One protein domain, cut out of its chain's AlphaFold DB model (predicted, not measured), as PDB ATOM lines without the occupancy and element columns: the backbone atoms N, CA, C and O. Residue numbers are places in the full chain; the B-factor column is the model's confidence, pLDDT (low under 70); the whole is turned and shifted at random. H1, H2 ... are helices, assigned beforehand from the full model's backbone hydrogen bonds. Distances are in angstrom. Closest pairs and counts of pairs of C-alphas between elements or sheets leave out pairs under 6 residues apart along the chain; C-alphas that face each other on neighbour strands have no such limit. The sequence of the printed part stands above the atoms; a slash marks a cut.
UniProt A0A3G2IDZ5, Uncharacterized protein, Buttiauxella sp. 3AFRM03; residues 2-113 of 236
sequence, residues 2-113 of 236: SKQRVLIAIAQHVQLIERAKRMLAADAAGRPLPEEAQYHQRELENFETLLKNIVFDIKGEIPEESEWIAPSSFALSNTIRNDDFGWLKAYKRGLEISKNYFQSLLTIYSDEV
ATOM      1  N   SER A   2     -10.415  25.037  -4.539       76.75
ATOM      2  CA  SER A   2     -10.027  24.222  -5.710       76.75
ATOM      3  C   SER A   2     -10.709  22.844  -5.785       76.75
ATOM      4  O   SER A   2     -11.293  22.506  -6.812       76.75
ATOM      5  N   LYS A   3     -10.746  22.082  -4.682       83.19
ATOM      6  CA  LYS A   3     -11.290  20.706  -4.641       83.19
ATOM      7  C   LYS A   3     -12.742  20.574  -5.124       83.19
ATOM      8  O   LYS A   3     -13.057  19.675  -5.896       83.19
ATOM      9  N   GLN A   4     -13.634  21.471  -4.699       84.62
ATOM     10  CA  GLN A   4     -15.049  21.413  -5.092       84.62
ATOM     11  C   GLN A   4     -15.236  21.675  -6.592       84.62
ATOM     12  O   GLN A   4     -16.057  21.024  -7.230       84.62
ATOM     13  N   ARG A   5     -14.443  22.582  -7.176       83.56
ATOM     14  CA  ARG A   5     -14.487  22.864  -8.616       83.56
ATOM     15  C   ARG A   5     -13.950  21.691  -9.438       83.56
ATOM     16  O   ARG A   5     -14.561  21.353 -10.445       83.56
ATOM     17  N   VAL A   6     -12.901  21.011  -8.965       86.44
ATOM     18  CA  VAL A   6     -12.408  19.756  -9.568       86.44
ATOM     19  C   VAL A   6     -13.491  18.674  -9.559       86.44
ATOM     20  O   VAL A   6     -13.739  18.046 -10.585       86.44
ATOM     21  N   LEU A   7     -14.200  18.491  -8.439       83.81
ATOM     22  CA  LEU A   7     -15.308  17.530  -8.351       83.81
ATOM     23  C   LEU A   7     -16.452  17.862  -9.322       83.81
ATOM     24  O   LEU A   7     -16.976  16.961  -9.975       83.81
ATOM     25  N   ILE A   8     -16.808  19.144  -9.456       85.31
ATOM     26  CA  ILE A   8     -17.807  19.606 -10.435       85.31
ATOM     27  C   ILE A   8     -17.347  19.287 -11.862       85.31
ATOM     28  O   ILE A   8     -18.130  18.744 -12.642       85.31
ATOM     29  N   ALA A   9     -16.081  19.557 -12.195       86.19
ATOM     30  CA  ALA A   9     -15.531  19.226 -13.505       86.19
ATOM     31  C   ALA A   9     -15.600  17.720 -13.778       86.19
ATOM     32  O   ALA A   9     -16.057  17.323 -14.847       86.19
ATOM     33  N   ILE A  10     -15.207  16.865 -12.828       85.06
ATOM     34  CA  ILE A  10     -15.293  15.401 -12.977       85.06
ATOM     35  C   ILE A  10     -16.742  14.960 -13.215       85.06
ATOM     36  O   ILE A  10     -16.999  14.165 -14.120       85.06
ATOM     37  N   ALA A  11     -17.699  15.491 -12.450       84.19
ATOM     38  CA  ALA A  11     -19.113  15.164 -12.620       84.19
ATOM     39  C   ALA A  11     -19.627  15.543 -14.021       84.19
ATOM     40  O   ALA A  11     -20.307  14.744 -14.668       84.19
ATOM     41  N   GLN A  12     -19.250  16.719 -14.526       84.81
ATOM     42  CA  GLN A  12     -19.600  17.155 -15.879       84.81
ATOM     43  C   GLN A  12     -18.941  16.288 -16.962       84.81
ATOM     44  O   GLN A  12     -19.619  15.909 -17.916       84.81
ATOM     45  N   HIS A  13     -17.677  15.876 -16.795       89.31
ATOM     46  CA  HIS A  13     -17.050  14.907 -17.703       89.31
ATOM     47  C   HIS A  13     -17.862  13.612 -17.782       89.31
ATOM     48  O   HIS A  13     -18.128  13.127 -18.878       89.31
ATOM     49  N   VAL A  14     -18.277  13.051 -16.639       86.75
ATOM     50  CA  VAL A  14     -19.070  11.811 -16.603       86.75
ATOM     51  C   VAL A  14     -20.381  11.979 -17.374       86.75
ATOM     52  O   VAL A  14     -20.705  11.136 -18.208       86.75
ATOM     53  N   GLN A  15     -21.098  13.085 -17.167       87.81
ATOM     54  CA  GLN A  15     -22.340  13.368 -17.896       87.81
ATOM     55  C   GLN A  15     -22.121  13.470 -19.412       87.81
ATOM     56  O   GLN A  15     -22.881  12.884 -20.189       87.81
ATOM     57  N   LEU A  16     -21.074  14.178 -19.844       87.19
ATOM     58  CA  LEU A  16     -20.748  14.331 -21.263       87.19
ATOM     59  C   LEU A  16     -20.297  13.003 -21.888       87.19
ATOM     60  O   LEU A  16     -20.694  12.709 -23.013       87.19
ATOM     61  N   ILE A  17     -19.547  12.166 -21.164       88.56
ATOM     62  CA  ILE A  17     -19.145  10.825 -21.622       88.56
ATOM     63  C   ILE A  17     -20.372   9.935 -21.843       88.56
ATOM     64  O   ILE A  17     -20.462   9.260 -22.870       88.56
ATOM     65  N   GLU A  18     -21.333   9.934 -20.918       89.94
ATOM     66  CA  GLU A  18     -22.558   9.135 -21.064       89.94
ATOM     67  C   GLU A  18     -23.439   9.621 -22.224       89.94
ATOM     68  O   GLU A  18     -24.069   8.818 -22.913       89.94
ATOM     69  N   ARG A  19     -23.450  10.927 -22.511       90.62
ATOM     70  CA  ARG A  19     -24.095  11.465 -23.722       90.62
ATOM     71  C   ARG A  19     -23.408  10.989 -24.997       90.62
ATOM     72  O   ARG A  19     -24.098  10.478 -25.878       90.62
ATOM     73  N   ALA A  20     -22.074  11.034 -25.055       89.75
ATOM     74  CA  ALA A  20     -21.321  10.535 -26.205       89.75
ATOM     75  C   ALA A  20     -21.603   9.051 -26.446       89.75
ATOM     76  O   ALA A  20     -21.851   8.642 -27.576       89.75
ATOM     77  N   LYS A  21     -21.619   8.238 -25.380       91.81
ATOM     78  CA  LYS A  21     -21.956   6.810 -25.467       91.81
ATOM     79  C   LYS A  21     -23.353   6.584 -26.039       91.81
ATOM     80  O   LYS A  21     -23.507   5.732 -26.906       91.81
ATOM     81  N   ARG A  22     -24.357   7.345 -25.589       91.38
ATOM     82  CA  ARG A  22     -25.731   7.242 -26.108       91.38
ATOM     83  C   ARG A  22     -25.820   7.611 -27.585       91.38
ATOM     84  O   ARG A  22     -26.461   6.888 -28.339       91.38
ATOM     85  N   MET A  23     -25.153   8.685 -28.001       92.00
ATOM     86  CA  MET A  23     -25.091   9.093 -29.407       92.00
ATOM     87  C   MET A  23     -24.405   8.030 -30.279       92.00
ATOM     88  O   MET A  23     -24.968   7.624 -31.289       92.00
ATOM     89  N   LEU A  24     -23.246   7.514 -29.853       91.31
ATOM     90  CA  LEU A  24     -22.527   6.447 -30.562       91.31
ATOM     91  C   LEU A  24     -23.338   5.144 -30.632       91.31
ATOM     92  O   LEU A  24     -23.299   4.441 -31.635       91.31
ATOM     93  N   ALA A  25     -24.094   4.813 -29.582       92.75
ATOM     94  CA  ALA A  25     -24.965   3.640 -29.572       92.75
ATOM     95  C   ALA A  25     -26.211   3.808 -30.459       92.75
ATOM     96  O   ALA A  25     -26.740   2.818 -30.965       92.75
ATOM     97  N   ALA A  26     -26.714   5.035 -30.625       91.69
ATOM     98  CA  ALA A  26     -27.797   5.329 -31.561       91.69
ATOM     99  C   ALA A  26     -27.313   5.193 -33.010       91.69
ATOM    100  O   ALA A  26     -27.956   4.481 -33.781       91.69
ATOM    101  N   ASP A  27     -26.149   5.767 -33.323       91.69
ATOM    102  CA  ASP A  27     -25.480   5.639 -34.622       91.69
ATOM    103  C   ASP A  27     -25.211   4.172 -34.992       91.69
ATOM    104  O   ASP A  27     -25.690   3.687 -36.015       91.69
ATOM    105  N   ALA A  28     -24.581   3.407 -34.094       90.94
ATOM    106  CA  ALA A  28     -24.316   1.982 -34.311       90.94
ATOM    107  C   ALA A  28     -25.592   1.145 -34.540       90.94
ATOM    108  O   ALA A  28     -25.537   0.078 -35.148       90.94
ATOM    109  N   ALA A  29     -26.741   1.616 -34.048       93.75
ATOM    110  CA  ALA A  29     -28.043   0.982 -34.237       93.75
ATOM    111  C   ALA A  29     -28.822   1.526 -35.452       93.75
ATOM    112  O   ALA A  29     -29.969   1.121 -35.651       93.75
ATOM    113  N   GLY A  30     -28.263   2.468 -36.221       93.00
ATOM    114  CA  GLY A  30     -28.950   3.149 -37.323       93.00
ATOM    115  C   GLY A  30     -30.165   3.965 -36.872       93.00
ATOM    116  O   GLY A  30     -31.114   4.143 -37.636       93.00
ATOM    117  N   ARG A  31     -30.188   4.410 -35.610       92.50
ATOM    118  CA  ARG A  31     -31.286   5.184 -35.017       92.50
ATOM    119  C   ARG A  31     -30.978   6.682 -35.060       92.50
ATOM    120  O   ARG A  31     -29.812   7.061 -34.972       92.50
ATOM    121  N   PRO A  32     -32.008   7.546 -35.135       91.19
ATOM    122  CA  PRO A  32     -31.805   8.983 -35.016       91.19
ATOM    123  C   PRO A  32     -31.146   9.325 -33.676       91.19
ATOM    124  O   PRO A  32     -31.395   8.671 -32.658       91.19
ATOM    125  N   LEU A  33     -30.306  10.360 -33.685       90.25
ATOM    126  CA  LEU A  33     -29.607  10.800 -32.486       90.25
ATOM    127  C   LEU A  33     -30.605  11.353 -31.456       90.25
ATOM    128  O   LEU A  33     -31.389  12.238 -31.806       90.25
ATOM    129  N   PRO A  34     -30.550  10.893 -30.194       86.81
ATOM    130  CA  PRO A  34     -31.403  11.417 -29.138       86.81
ATOM    131  C   PRO A  34     -31.125  12.908 -28.934       86.81
ATOM    132  O   PRO A  34     -29.977  13.287 -28.696       86.81
ATOM    133  N   GLU A  35     -32.157  13.745 -29.045       87.31
ATOM    134  CA  GLU A  35     -32.055  15.208 -28.946       87.31
ATOM    135  C   GLU A  35     -31.421  15.630 -27.614       87.31
ATOM    136  O   GLU A  35     -30.522  16.465 -27.582       87.31
ATOM    137  N   GLU A  36     -31.778  14.949 -26.526       83.88
ATOM    138  CA  GLU A  36     -31.249  15.185 -25.183       83.88
ATOM    139  C   GLU A  36     -29.774  14.791 -25.007       83.88
ATOM    140  O   GLU A  36     -29.151  15.118 -23.992       83.88
ATOM    141  N   ALA A  37     -29.209  14.039 -25.952       79.38
ATOM    142  CA  ALA A  37     -27.806  13.650 -25.926       79.38
ATOM    143  C   ALA A  37     -26.921  14.582 -26.764       79.38
ATOM    144  O   ALA A  37     -25.728  14.665 -26.475       79.38
ATOM    145  N   GLN A  38     -27.490  15.303 -27.736       85.56
ATOM    146  CA  GLN A  38     -26.750  16.184 -28.642       85.56
ATOM    147  C   GLN A  38     -26.100  17.344 -27.895       85.56
ATOM    148  O   GLN A  38     -26.683  17.897 -26.966       85.56
ATOM    149  N   TYR A  39     -24.885  17.720 -28.291       86.88
ATOM    150  CA  TYR A  39     -24.162  18.833 -27.679       86.88
ATOM    151  C   TYR A  39     -24.523  20.162 -28.327       86.88
ATOM    152  O   TYR A  39     -24.535  20.286 -29.550       86.88
ATOM    153  N   HIS A  40     -24.725  21.186 -27.502       89.25
ATOM    154  CA  HIS A  40     -24.782  22.558 -27.989       89.25
ATOM    155  C   HIS A  40     -23.380  23.162 -27.996       89.25
ATOM    156  O   HIS A  40     -22.641  23.027 -27.026       89.25
ATOM    157  N   GLN A  41     -23.023  23.901 -29.048       86.06
ATOM    158  CA  GLN A  41     -21.711  24.551 -29.146       86.06
ATOM    159  C   GLN A  41     -21.376  25.385 -27.897       86.06
ATOM    160  O   GLN A  41     -20.316  25.214 -27.302       86.06
ATOM    161  N   ARG A  42     -22.325  26.209 -27.435       84.75
ATOM    162  CA  ARG A  42     -22.163  27.034 -26.227       84.75
ATOM    163  C   ARG A  42     -21.900  26.203 -24.968       84.75
ATOM    164  O   ARG A  42     -21.187  26.644 -24.077       84.75
ATOM    165  N   GLU A  43     -22.492  25.015 -24.870       87.81
ATOM    166  CA  GLU A  43     -22.245  24.108 -23.747       87.81
ATOM    167  C   GLU A  43     -20.793  23.619 -23.752       87.81
ATOM    168  O   GLU A  43     -20.133  23.664 -22.714       87.81
ATOM    169  N   LEU A  44     -20.289  23.208 -24.918       86.88
ATOM    170  CA  LEU A  44     -18.911  22.744 -25.082       86.88
ATOM    171  C   LEU A  44     -17.902  23.856 -24.769       86.88
ATOM    172  O   LEU A  44     -16.942  23.618 -24.040       86.88
ATOM    173  N   GLU A  45     -18.153  25.075 -25.251       83.75
ATOM    174  CA  GLU A  45     -17.320  26.257 -24.990       83.75
ATOM    175  C   GLU A  45     -17.301  26.633 -23.501       83.75
ATOM    176  O   GLU A  45     -16.238  26.889 -22.925       83.75
ATOM    177  N   ASN A  46     -18.469  26.626 -22.851       85.81
ATOM    178  CA  ASN A  46     -18.583  26.894 -21.418       85.81
ATOM    179  C   ASN A  46     -17.843  25.838 -20.595       85.81
ATOM    180  O   ASN A  46     -17.150  26.172 -19.633       85.81
ATOM    181  N   PHE A  47     -17.987  24.568 -20.975       89.75
ATOM    182  CA  PHE A  47     -17.300  23.470 -20.319       89.75
ATOM    183  C   PHE A  47     -15.785  23.595 -20.481       89.75
ATOM    184  O   PHE A  47     -15.060  23.555 -19.493       89.75
ATOM    185  N   GLU A  48     -15.295  23.839 -21.693       90.06
ATOM    186  CA  GLU A  48     -13.866  24.015 -21.948       90.06
ATOM    187  C   GLU A  48     -13.278  25.198 -21.168       90.06
ATOM    188  O   GLU A  48     -12.214  25.078 -20.557       90.06
ATOM    189  N   THR A  49     -14.000  26.318 -21.125       88.25
ATOM    190  CA  THR A  49     -13.618  27.496 -20.336       88.25
ATOM    191  C   THR A  49     -13.535  27.161 -18.849       88.25
ATOM    192  O   THR A  49     -12.566  27.527 -18.183       88.25
ATOM    193  N   LEU A  50     -14.513  26.417 -18.320       88.56
ATOM    194  CA  LEU A  50     -14.480  25.943 -16.940       88.56
ATOM    195  C   LEU A  50     -13.226  25.104 -16.675       88.56
ATOM    196  O   LEU A  50     -12.565  25.331 -15.661       88.56
ATOM    197  N   LEU A  51     -12.895  24.160 -17.562       89.88
ATOM    198  CA  LEU A  51     -11.722  23.303 -17.389       89.88
ATOM    199  C   LEU A  51     -10.435  24.124 -17.355       89.88
ATOM    200  O   LEU A  51      -9.673  23.995 -16.401       89.88
ATOM    201  N   LYS A  52     -10.230  25.007 -18.341       90.50
ATOM    202  CA  LYS A  52      -9.048  25.884 -18.410       90.50
ATOM    203  C   LYS A  52      -8.906  26.731 -17.152       90.50
ATOM    204  O   LYS A  52      -7.821  26.788 -16.585       90.50
ATOM    205  N   ASN A  53     -10.007  27.309 -16.672       88.31
ATOM    206  CA  ASN A  53      -9.999  28.101 -15.444       88.31
ATOM    207  C   ASN A  53      -9.606  27.258 -14.228       88.31
ATOM    208  O   ASN A  53      -8.801  27.700 -13.422       88.31
ATOM    209  N   ILE A  54     -10.139  26.040 -14.082       88.06
ATOM    210  CA  ILE A  54      -9.773  25.163 -12.957       88.06
ATOM    211  C   ILE A  54      -8.297  24.777 -13.026       88.06
ATOM    212  O   ILE A  54      -7.621  24.782 -12.001       88.06
ATOM    213  N   VAL A  55      -7.797  24.435 -14.212       88.69
ATOM    214  CA  VAL A  55      -6.393  24.064 -14.404       88.69
ATOM    215  C   VAL A  55      -5.477  25.236 -14.065       88.69
ATOM    216  O   VAL A  55      -4.568  25.069 -13.254       88.69
ATOM    217  N   PHE A  56      -5.773  26.422 -14.598       88.06
ATOM    218  CA  PHE A  56      -5.039  27.650 -14.305       88.06
ATOM    219  C   PHE A  56      -5.071  27.993 -12.811       88.06
ATOM    220  O   PHE A  56      -4.037  28.291 -12.227       88.06
ATOM    221  N   ASP A  57      -6.227  27.868 -12.155       85.62
ATOM    222  CA  ASP A  57      -6.363  28.134 -10.718       85.62
ATOM    223  C   ASP A  57      -5.534  27.171  -9.846       85.62
ATOM    224  O   ASP A  57      -5.170  27.513  -8.722       85.62
ATOM    225  N   ILE A  58      -5.269  25.951 -10.327       84.44
ATOM    226  CA  ILE A  58      -4.516  24.922  -9.591       84.44
ATOM    227  C   ILE A  58      -3.018  25.011  -9.871       84.44
ATOM    228  O   ILE A  58      -2.216  24.844  -8.955       84.44
ATOM    229  N   LYS A  59      -2.635  25.221 -11.132       84.25
ATOM    230  CA  LYS A  59      -1.239  25.165 -11.588       84.25
ATOM    231  C   LYS A  59      -0.588  26.543 -11.720       84.25
ATOM    232  O   LYS A  59       0.630  26.618 -11.788       84.25
ATOM    233  N   GLY A  60      -1.372  27.618 -11.753       88.38
ATOM    234  CA  GLY A  60      -0.910  28.976 -12.068       88.38
ATOM    235  C   GLY A  60      -0.696  29.227 -13.565       88.38
ATOM    236  O   GLY A  60      -0.505  30.369 -13.972       88.38
ATOM    237  N   GLU A  61      -0.761  28.180 -14.384       87.31
ATOM    238  CA  GLU A  61      -0.605  28.214 -15.834       87.31
ATOM    239  C   GLU A  61      -1.414  27.088 -16.490       87.31
ATOM    240  O   GLU A  61      -1.938  26.200 -15.812       87.31
ATOM    241  N   ILE A  62      -1.555  27.143 -17.816       84.94
ATOM    242  CA  ILE A  62      -2.144  26.047 -18.590       84.94
ATOM    243  C   ILE A  62      -0.988  25.117 -18.997       84.94
ATOM    244  O   ILE A  62      -0.112  25.578 -19.727       84.94
ATOM    245  N   PRO A  63      -0.975  23.850 -18.541       82.38
ATOM    246  CA  PRO A  63       0.043  22.876 -18.903       82.38
ATOM    247  C   PRO A  63       0.106  22.650 -20.411       82.38
ATOM    248  O   PRO A  63      -0.867  22.885 -21.133       82.38
ATOM    249  N   GLU A  64       1.237  22.131 -20.876       84.12
ATOM    250  CA  GLU A  64       1.374  21.673 -22.255       84.12
ATOM    251  C   GLU A  64       0.368  20.555 -22.584       84.12
ATOM    252  O   GLU A  64      -0.060  19.798 -21.707       84.12
ATOM    253  N   GLU A  65       0.037  20.395 -23.871       77.94
ATOM    254  CA  GLU A  65      -0.905  19.360 -24.339       77.94
ATOM    255  C   GLU A  65      -0.471  17.928 -23.978       77.94
ATOM    256  O   GLU A  65      -1.302  17.020 -23.919       77.94
ATOM    257  N   SER A  66       0.825  17.728 -23.718       77.12
ATOM    258  CA  SER A  66       1.416  16.471 -23.251       77.12
ATOM    259  C   SER A  66       1.006  16.105 -21.817       77.12
ATOM    260  O   SER A  66       0.961  14.920 -21.480       77.12
ATOM    261  N   GLU A  67       0.682  17.095 -20.984       74.31
ATOM    262  CA  GLU A  67       0.253  16.917 -19.593       74.31
ATOM    263  C   GLU A  67      -1.266  16.999 -19.446       74.31
ATOM    264  O   GLU A  67      -1.875  16.212 -18.716       74.31
ATOM    265  N   TRP A  68      -1.889  17.948 -20.142       87.12
ATOM    266  CA  TRP A  68      -3.334  18.107 -20.168       87.12
ATOM    267  C   TRP A  68      -3.795  18.650 -21.515       87.12
ATOM    268  O   TRP A  68      -3.332  19.684 -21.983       87.12
ATOM    269  N   ILE A  69      -4.788  17.986 -22.102       85.00
ATOM    270  CA  ILE A  69      -5.412  18.417 -23.348       85.00
ATOM    271  C   ILE A  69      -6.913  18.607 -23.151       85.00
ATOM    272  O   ILE A  69      -7.609  17.757 -22.586       85.00
ATOM    273  N   ALA A  70      -7.424  19.736 -23.642       89.12
ATOM    274  CA  ALA A  70      -8.854  19.989 -23.659       89.12
ATOM    275  C   ALA A  70      -9.565  18.950 -24.555       89.12
ATOM    276  O   ALA A  70      -9.066  18.633 -25.639       89.12
ATOM    277  N   PRO A  71     -10.747  18.436 -24.164       89.94
ATOM    278  CA  PRO A  71     -11.450  17.413 -24.941       89.94
ATOM    279  C   PRO A  71     -11.744  17.808 -26.398       89.94
ATOM    280  O   PRO A  71     -11.672  16.970 -27.295       89.94
ATOM    281  N   SER A  72     -12.053  19.082 -26.638       88.31
ATOM    282  CA  SER A  72     -12.264  19.672 -27.967       88.31
ATOM    283  C   SER A  72     -10.971  19.730 -28.782       88.31
ATOM    284  O   SER A  72     -10.967  19.279 -29.926       88.31
ATOM    285  N   SER A  73      -9.863  20.197 -28.195       86.50
ATOM    286  CA  SER A  73      -8.540  20.182 -28.834       86.50
ATOM    287  C   SER A  73      -8.120  18.767 -29.223       86.50
ATOM    288  O   SER A  73      -7.696  18.540 -30.355       86.50
ATOM    289  N   PHE A  74      -8.320  17.795 -28.326       88.44
ATOM    290  CA  PHE A  74      -8.055  16.385 -28.614       88.44
ATOM    291  C   PHE A  74      -8.915  15.876 -29.776       88.44
ATOM    292  O   PHE A  74      -8.420  15.171 -30.654       88.44
ATOM    293  N   ALA A  75     -10.202  16.240 -29.807       89.25
ATOM    294  CA  ALA A  75     -11.090  15.861 -30.896       89.25
ATOM    295  C   ALA A  75     -10.603  16.421 -32.236       89.25
ATOM    296  O   ALA A  75     -10.507  15.677 -33.208       89.25
ATOM    297  N   LEU A  76     -10.243  17.703 -32.288       86.69
ATOM    298  CA  LEU A  76      -9.764  18.355 -33.509       86.69
ATOM    299  C   LEU A  76      -8.488  17.705 -34.058       86.69
ATOM    300  O   LEU A  76      -8.377  17.531 -35.270       86.69
ATOM    301  N   SER A  77      -7.554  17.310 -33.189       83.50
ATOM    302  CA  SER A  77      -6.292  16.682 -33.601       83.50
ATOM    303  C   SER A  77      -6.424  15.201 -33.966       83.50
ATOM    304  O   SER A  77      -5.657  14.715 -34.792       83.50
ATOM    305  N   ASN A  78      -7.407  14.490 -33.402       85.25
ATOM    306  CA  ASN A  78      -7.548  13.034 -33.548       85.25
ATOM    307  C   ASN A  78      -8.802  12.595 -34.320       85.25
ATOM    308  O   ASN A  78      -9.127  11.406 -34.354       85.25
ATOM    309  N   THR A  79      -9.535  13.522 -34.940       89.81
ATOM    310  CA  THR A  79     -10.683  13.159 -35.779       89.81
ATOM    311  C   THR A  79     -10.204  12.434 -37.034       89.81
ATOM    312  O   THR A  79      -9.479  12.991 -37.861       89.81
ATOM    313  N   ILE A  80     -10.662  11.194 -37.206       81.62
ATOM    314  CA  ILE A  80     -10.439  10.423 -38.429       81.62
ATOM    315  C   ILE A  80     -11.245  11.076 -39.555       81.62
ATOM    316  O   ILE A  80     -12.476  11.131 -39.511       81.62
ATOM    317  N   ARG A  81     -10.548  11.581 -40.577       71.81
ATOM    318  CA  ARG A  81     -11.188  12.088 -41.797       71.81
ATOM    319  C   ARG A  81     -11.906  10.912 -42.477       71.81
ATOM    320  O   ARG A  81     -11.272   9.884 -42.693       71.81
ATOM    321  N   ASN A  82     -13.188  11.085 -42.816       81.62
ATOM    322  CA  ASN A  82     -14.114  10.092 -43.409       81.62
ATOM    323  C   ASN A  82     -14.932   9.220 -42.433       81.62
ATOM    324  O   ASN A  82     -15.514   8.226 -42.859       81.62
ATOM    325  N   ASP A  83     -15.013   9.582 -41.153       86.12
ATOM    326  CA  ASP A  83     -15.960   8.991 -40.198       86.12
ATOM    327  C   ASP A  83     -16.916  10.085 -39.704       86.12
ATOM    328  O   ASP A  83     -16.479  11.016 -39.020       86.12
ATOM    329  N   ASP A  84     -18.208   9.978 -40.034       83.12
ATOM    330  CA  ASP A  84     -19.245  10.959 -39.663       83.12
ATOM    331  C   ASP A  84     -19.319  11.177 -38.139       83.12
ATOM    332  O   ASP A  84     -19.638  12.270 -37.662       83.12
ATOM    333  N   PHE A  85     -18.927  10.163 -37.360       89.62
ATOM    334  CA  PHE A  85     -18.847  10.206 -35.899       89.62
ATOM    335  C   PHE A  85     -17.409  10.154 -35.372       89.62
ATOM    336  O   PHE A  85     -17.192  10.014 -34.163       89.62
ATOM    337  N   GLY A  86     -16.415  10.328 -36.246       87.81
ATOM    338  CA  GLY A  86     -14.998  10.344 -35.885       87.81
ATOM    339  C   GLY A  86     -14.690  11.427 -34.856       87.81
ATOM    340  O   GLY A  86     -13.991  11.172 -33.874       87.81
ATOM    341  N   TRP A  87     -15.305  12.604 -35.013       91.50
ATOM    342  CA  TRP A  87     -15.178  13.707 -34.060       91.50
ATOM    343  C   TRP A  87     -15.735  13.336 -32.683       91.50
ATOM    344  O   TRP A  87     -15.129  13.660 -31.668       91.50
ATOM    345  N   LEU A  88     -16.860  12.615 -32.634       91.69
ATOM    346  CA  LEU A  88     -17.527  12.233 -31.393       91.69
ATOM    347  C   LEU A  88     -16.740  11.147 -30.650       91.69
ATOM    348  O   LEU A  88     -16.619  11.196 -29.424       91.69
ATOM    349  N   LYS A  89     -16.173  10.184 -31.385       91.75
ATOM    350  CA  LYS A  89     -15.273   9.158 -30.836       91.75
ATOM    351  C   LYS A  89     -14.019   9.803 -30.247       91.75
ATOM    352  O   LYS A  89     -13.666   9.510 -29.102       91.75
ATOM    353  N   ALA A  90     -13.396  10.718 -30.990       89.44
ATOM    354  CA  ALA A  90     -12.229  11.461 -30.527       89.44
ATOM    355  C   ALA A  90     -12.578  12.350 -29.321       89.44
ATOM    356  O   ALA A  90     -11.892  12.300 -28.305       89.44
ATOM    357  N   TYR A  91     -13.701  13.069 -29.357       92.12
ATOM    358  CA  TYR A  91     -14.173  13.899 -28.247       92.12
ATOM    359  C   TYR A  91     -14.444  13.086 -26.977       92.12
ATOM    360  O   TYR A  91     -13.970  13.450 -25.900       92.12
ATOM    361  N   LYS A  92     -15.121  11.933 -27.088       92.69
ATOM    362  CA  LYS A  92     -15.305  10.996 -25.966       92.69
ATOM    363  C   LYS A  92     -13.965  10.581 -25.367       92.69
ATOM    364  O   LYS A  92     -13.830  10.531 -24.145       92.69
ATOM    365  N   ARG A  93     -12.975  10.281 -26.209       87.88
ATOM    366  CA  ARG A  93     -11.638   9.904 -25.747       87.88
ATOM    367  C   ARG A  93     -10.931  11.067 -25.045       87.88
ATOM    368  O   ARG A  93     -10.377  10.863 -23.968       87.88
ATOM    369  N   GLY A  94     -11.022  12.278 -25.587       87.75
ATOM    370  CA  GLY A  94     -10.522  13.498 -24.948       87.75
ATOM    371  C   GLY A  94     -11.171  13.756 -23.585       87.75
ATOM    372  O   GLY A  94     -10.479  14.087 -22.623       87.75
ATOM    373  N   LEU A  95     -12.482  13.522 -23.459       89.00
ATOM    374  CA  LEU A  95     -13.195  13.599 -22.180       89.00
ATOM    375  C   LEU A  95     -12.660  12.587 -21.159       89.00
ATOM    376  O   LEU A  95     -12.493  12.933 -19.994       89.00
ATOM    377  N   GLU A  96     -12.396  11.345 -21.566       88.25
ATOM    378  CA  GLU A  96     -11.833  10.320 -20.677       88.25
ATOM    379  C   GLU A  96     -10.434  10.701 -20.179       88.25
ATOM    380  O   GLU A  96     -10.170  10.601 -18.981       88.25
ATOM    381  N   ILE A  97      -9.567  11.177 -21.077       86.44
ATOM    382  CA  ILE A  97      -8.205  11.622 -20.748       86.44
ATOM    383  C   ILE A  97      -8.255  12.796 -19.766       86.44
ATOM    384  O   ILE A  97      -7.674  12.724 -18.683       86.44
ATOM    385  N   SER A  98      -9.008  13.845 -20.104       89.81
ATOM    386  CA  SER A  98      -9.153  15.029 -19.255       89.81
ATOM    387  C   SER A  98      -9.759  14.673 -17.892       89.81
ATOM    388  O   SER A  98      -9.261  15.113 -16.857       89.81
ATOM    389  N   LYS A  99     -10.770  13.795 -17.839       91.31
ATOM    390  CA  LYS A  99     -11.335  13.305 -16.571       91.31
ATOM    391  C   LYS A  99     -10.272  12.630 -15.701       91.31
ATOM    392  O   LYS A  99     -10.215  12.921 -14.509       91.31
ATOM    393  N   ASN A 100      -9.451  11.753 -16.276       85.69
ATOM    394  CA  ASN A 100      -8.398  11.055 -15.536       85.69
ATOM    395  C   ASN A 100      -7.362  12.040 -14.973       85.69
ATOM    396  O   ASN A 100      -6.947  11.890 -13.827       85.69
ATOM    397  N   TYR A 101      -7.021  13.090 -15.725       88.62
ATOM    398  CA  TYR A 101      -6.175  14.181 -15.233       88.62
ATOM    399  C   TYR A 101      -6.800  14.899 -14.022       88.62
ATOM    400  O   TYR A 101      -6.156  15.085 -12.987       88.62
ATOM    401  N   PHE A 102      -8.088  15.252 -14.079       86.62
ATOM    402  CA  PHE A 102      -8.762  15.850 -12.918       86.62
ATOM    403  C   PHE A 102      -8.874  14.884 -11.732       86.62
ATOM    404  O   PHE A 102      -8.829  15.322 -10.582       86.62
ATOM    405  N   GLN A 103      -8.984  13.576 -11.979       86.25
ATOM    406  CA  GLN A 103      -8.940  12.564 -10.923       86.25
ATOM    407  C   GLN A 103      -7.562  12.494 -10.262       86.25
ATOM    408  O   GLN A 103      -7.507  12.467  -9.037       86.25
ATOM    409  N   SER A 104      -6.463  12.554 -11.021       85.56
ATOM    410  CA  SER A 104      -5.124  12.607 -10.421       85.56
ATOM    411  C   SER A 104      -4.908  13.879  -9.602       85.56
ATOM    412  O   SER A 104      -4.318  13.814  -8.528       85.56
ATOM    413  N   LEU A 105      -5.456  15.023 -10.039       85.31
ATOM    414  CA  LEU A 105      -5.443  16.244  -9.223       85.31
ATOM    415  C   LEU A 105      -6.204  16.061  -7.903       85.31
ATOM    416  O   LEU A 105      -5.786  16.580  -6.871       85.31
ATOM    417  N   LEU A 106      -7.316  15.321  -7.914       82.19
ATOM    418  CA  LEU A 106      -8.083  15.038  -6.702       82.19
ATOM    419  C   LEU A 106      -7.317  14.134  -5.725       82.19
ATOM    420  O   LEU A 106      -7.424  14.366  -4.522       82.19
ATOM    421  N   THR A 107      -6.553  13.157  -6.227       76.06
ATOM    422  CA  THR A 107      -5.702  12.278  -5.407       76.06
ATOM    423  C   THR A 107      -4.642  13.079  -4.649       76.06
ATOM    424  O   THR A 107      -4.490  12.912  -3.442       76.06
ATOM    425  N   ILE A 108      -4.005  14.046  -5.317       73.75
ATOM    426  CA  ILE A 108      -3.050  14.966  -4.676       73.75
ATOM    427  C   ILE A 108      -3.731  15.729  -3.520       73.75
ATOM    428  O   ILE A 108      -3.193  15.817  -2.419       73.75
ATOM    429  N   TYR A 109      -4.971  16.194  -3.720       66.81
ATOM    430  CA  TYR A 109      -5.757  16.857  -2.668       66.81
ATOM    431  C   TYR A 109      -6.291  15.928  -1.565       66.81
ATOM    432  O   TYR A 109      -6.804  16.427  -0.557       66.81
ATOM    433  N   SER A 110      -6.306  14.605  -1.752       56.91
ATOM    434  CA  SER A 110      -6.659  13.667  -0.677       56.91
ATOM    435  C   SER A 110      -5.462  13.318   0.195       56.91
ATOM    436  O   SER A 110      -5.646  13.206   1.405       56.91
ATOM    437  N   ASP A 111      -4.261  13.257  -0.377       50.09
ATOM    438  CA  ASP A 111      -3.035  13.005   0.387       50.09
ATOM    439  C   ASP A 111      -2.587  14.248   1.177       50.09
ATOM    440  O   ASP A 111      -2.068  14.128   2.285       50.09
ATOM    441  N   GLU A 112      -2.925  15.457   0.710       43.84
ATOM    442  CA  GLU A 112      -2.752  16.701   1.483       43.84
ATOM    443  C   GLU A 112      -3.726  16.853   2.676       43.84
ATOM    444  O   GLU A 112      -3.574  17.774   3.480       43.84
ATOM    445  N   VAL A 113      -4.721  15.966   2.848       38.91
ATOM    446  CA  VAL A 113      -5.678  16.021   3.974       38.91
ATOM    447  C   VAL A 113      -5.782  14.674   4.689       38.91
ATOM    448  O   VAL A 113      -6.881  14.180   4.913       38.91
TER     449      VAL A 113
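What this domain is: This is residues 2 to 113 of the 236 residues of an uncharacterized protein of Buttiauxella sp. 3AFRM03 (UniProt A0A3G2IDZ5). Two long helices, H1 and H4, run side by side and opposite ways through the length of the model; H2 slants away from H1 as the second arm of a V, meeting it with residues 50 to 58. Short H3 packs on residues 87 to 98 of H4, and the long link of residues 29 to 40 spans the open end of the V. You are reading 112 residues with four named helices, in the order H1, H2, H3, H4, and no named strand; the class is all helix. The whole is compact, with a radius of gyration of the C-alphas of 14.9 A, and only just elongated, with spans of 49 by 25 by 24 A.

Where its parts are: Find C-alpha 2 at (-10.027, 24.222, -5.710); from there H1, residues 2 to 28, runs 38.9 A to C-alpha 28 at (-24.316, 1.982, -34.311). Go on to Gln 41, where H2, residues 41 to 59, begins and runs 27.0 A. H3, residues 71 to 78, is short, 10.4 A from first to last C-alpha. H4, residues 86 to 111, runs 38.3 A to C-alpha 111 at (-3.035, 13.005, 0.387).

How they stand to each other: Start with H1, which touches H4 at a shallow tilt of 26 degrees, opposite ways; their closest C-alphas, those of Ile 10 and Lys 99, are 5.7 A apart. With residues 2 to 9 alone H1 also touches H2, and the two form a helical hairpin. Look there for their closest C-alphas, those of Ser 2 and Ile 58, 6.8 A apart; H1 and H2 run opposite ways at a tilt of 35.4 degrees, only just steep. Moving on, H2 and H3 only just touch, with 3 pairs of C-alphas within 8 A, and are about perpendicular at 77 degrees; the closest C-alphas are those of Glu 48 and Ser 72, 7.6 A apart. H3 touches H4 at a steep tilt of 49 degrees, opposite ways, and the closest C-alphas, those of Pro 71 and Gly 94, are 4.0 A apart. H2 and H4 are near each other, while H1 and H3 are apart. In H1, H2, H3 and H4 every pair of O i and N i+4 is within hydrogen-bond range.

The domain as a whole: The two C-alphas farthest apart, those of Gly 30 and Val 113, are 49.1 A apart. The printed part, residues 2 to 113, has no cut. The links from H1 to H2, 12 residues, and from H2 to H3, 11 residues, are long; the link from H3 to H4, 7 residues, is short. The mean pLDDT of the printed part is 85.3, and residues 109 to 113 are under 70.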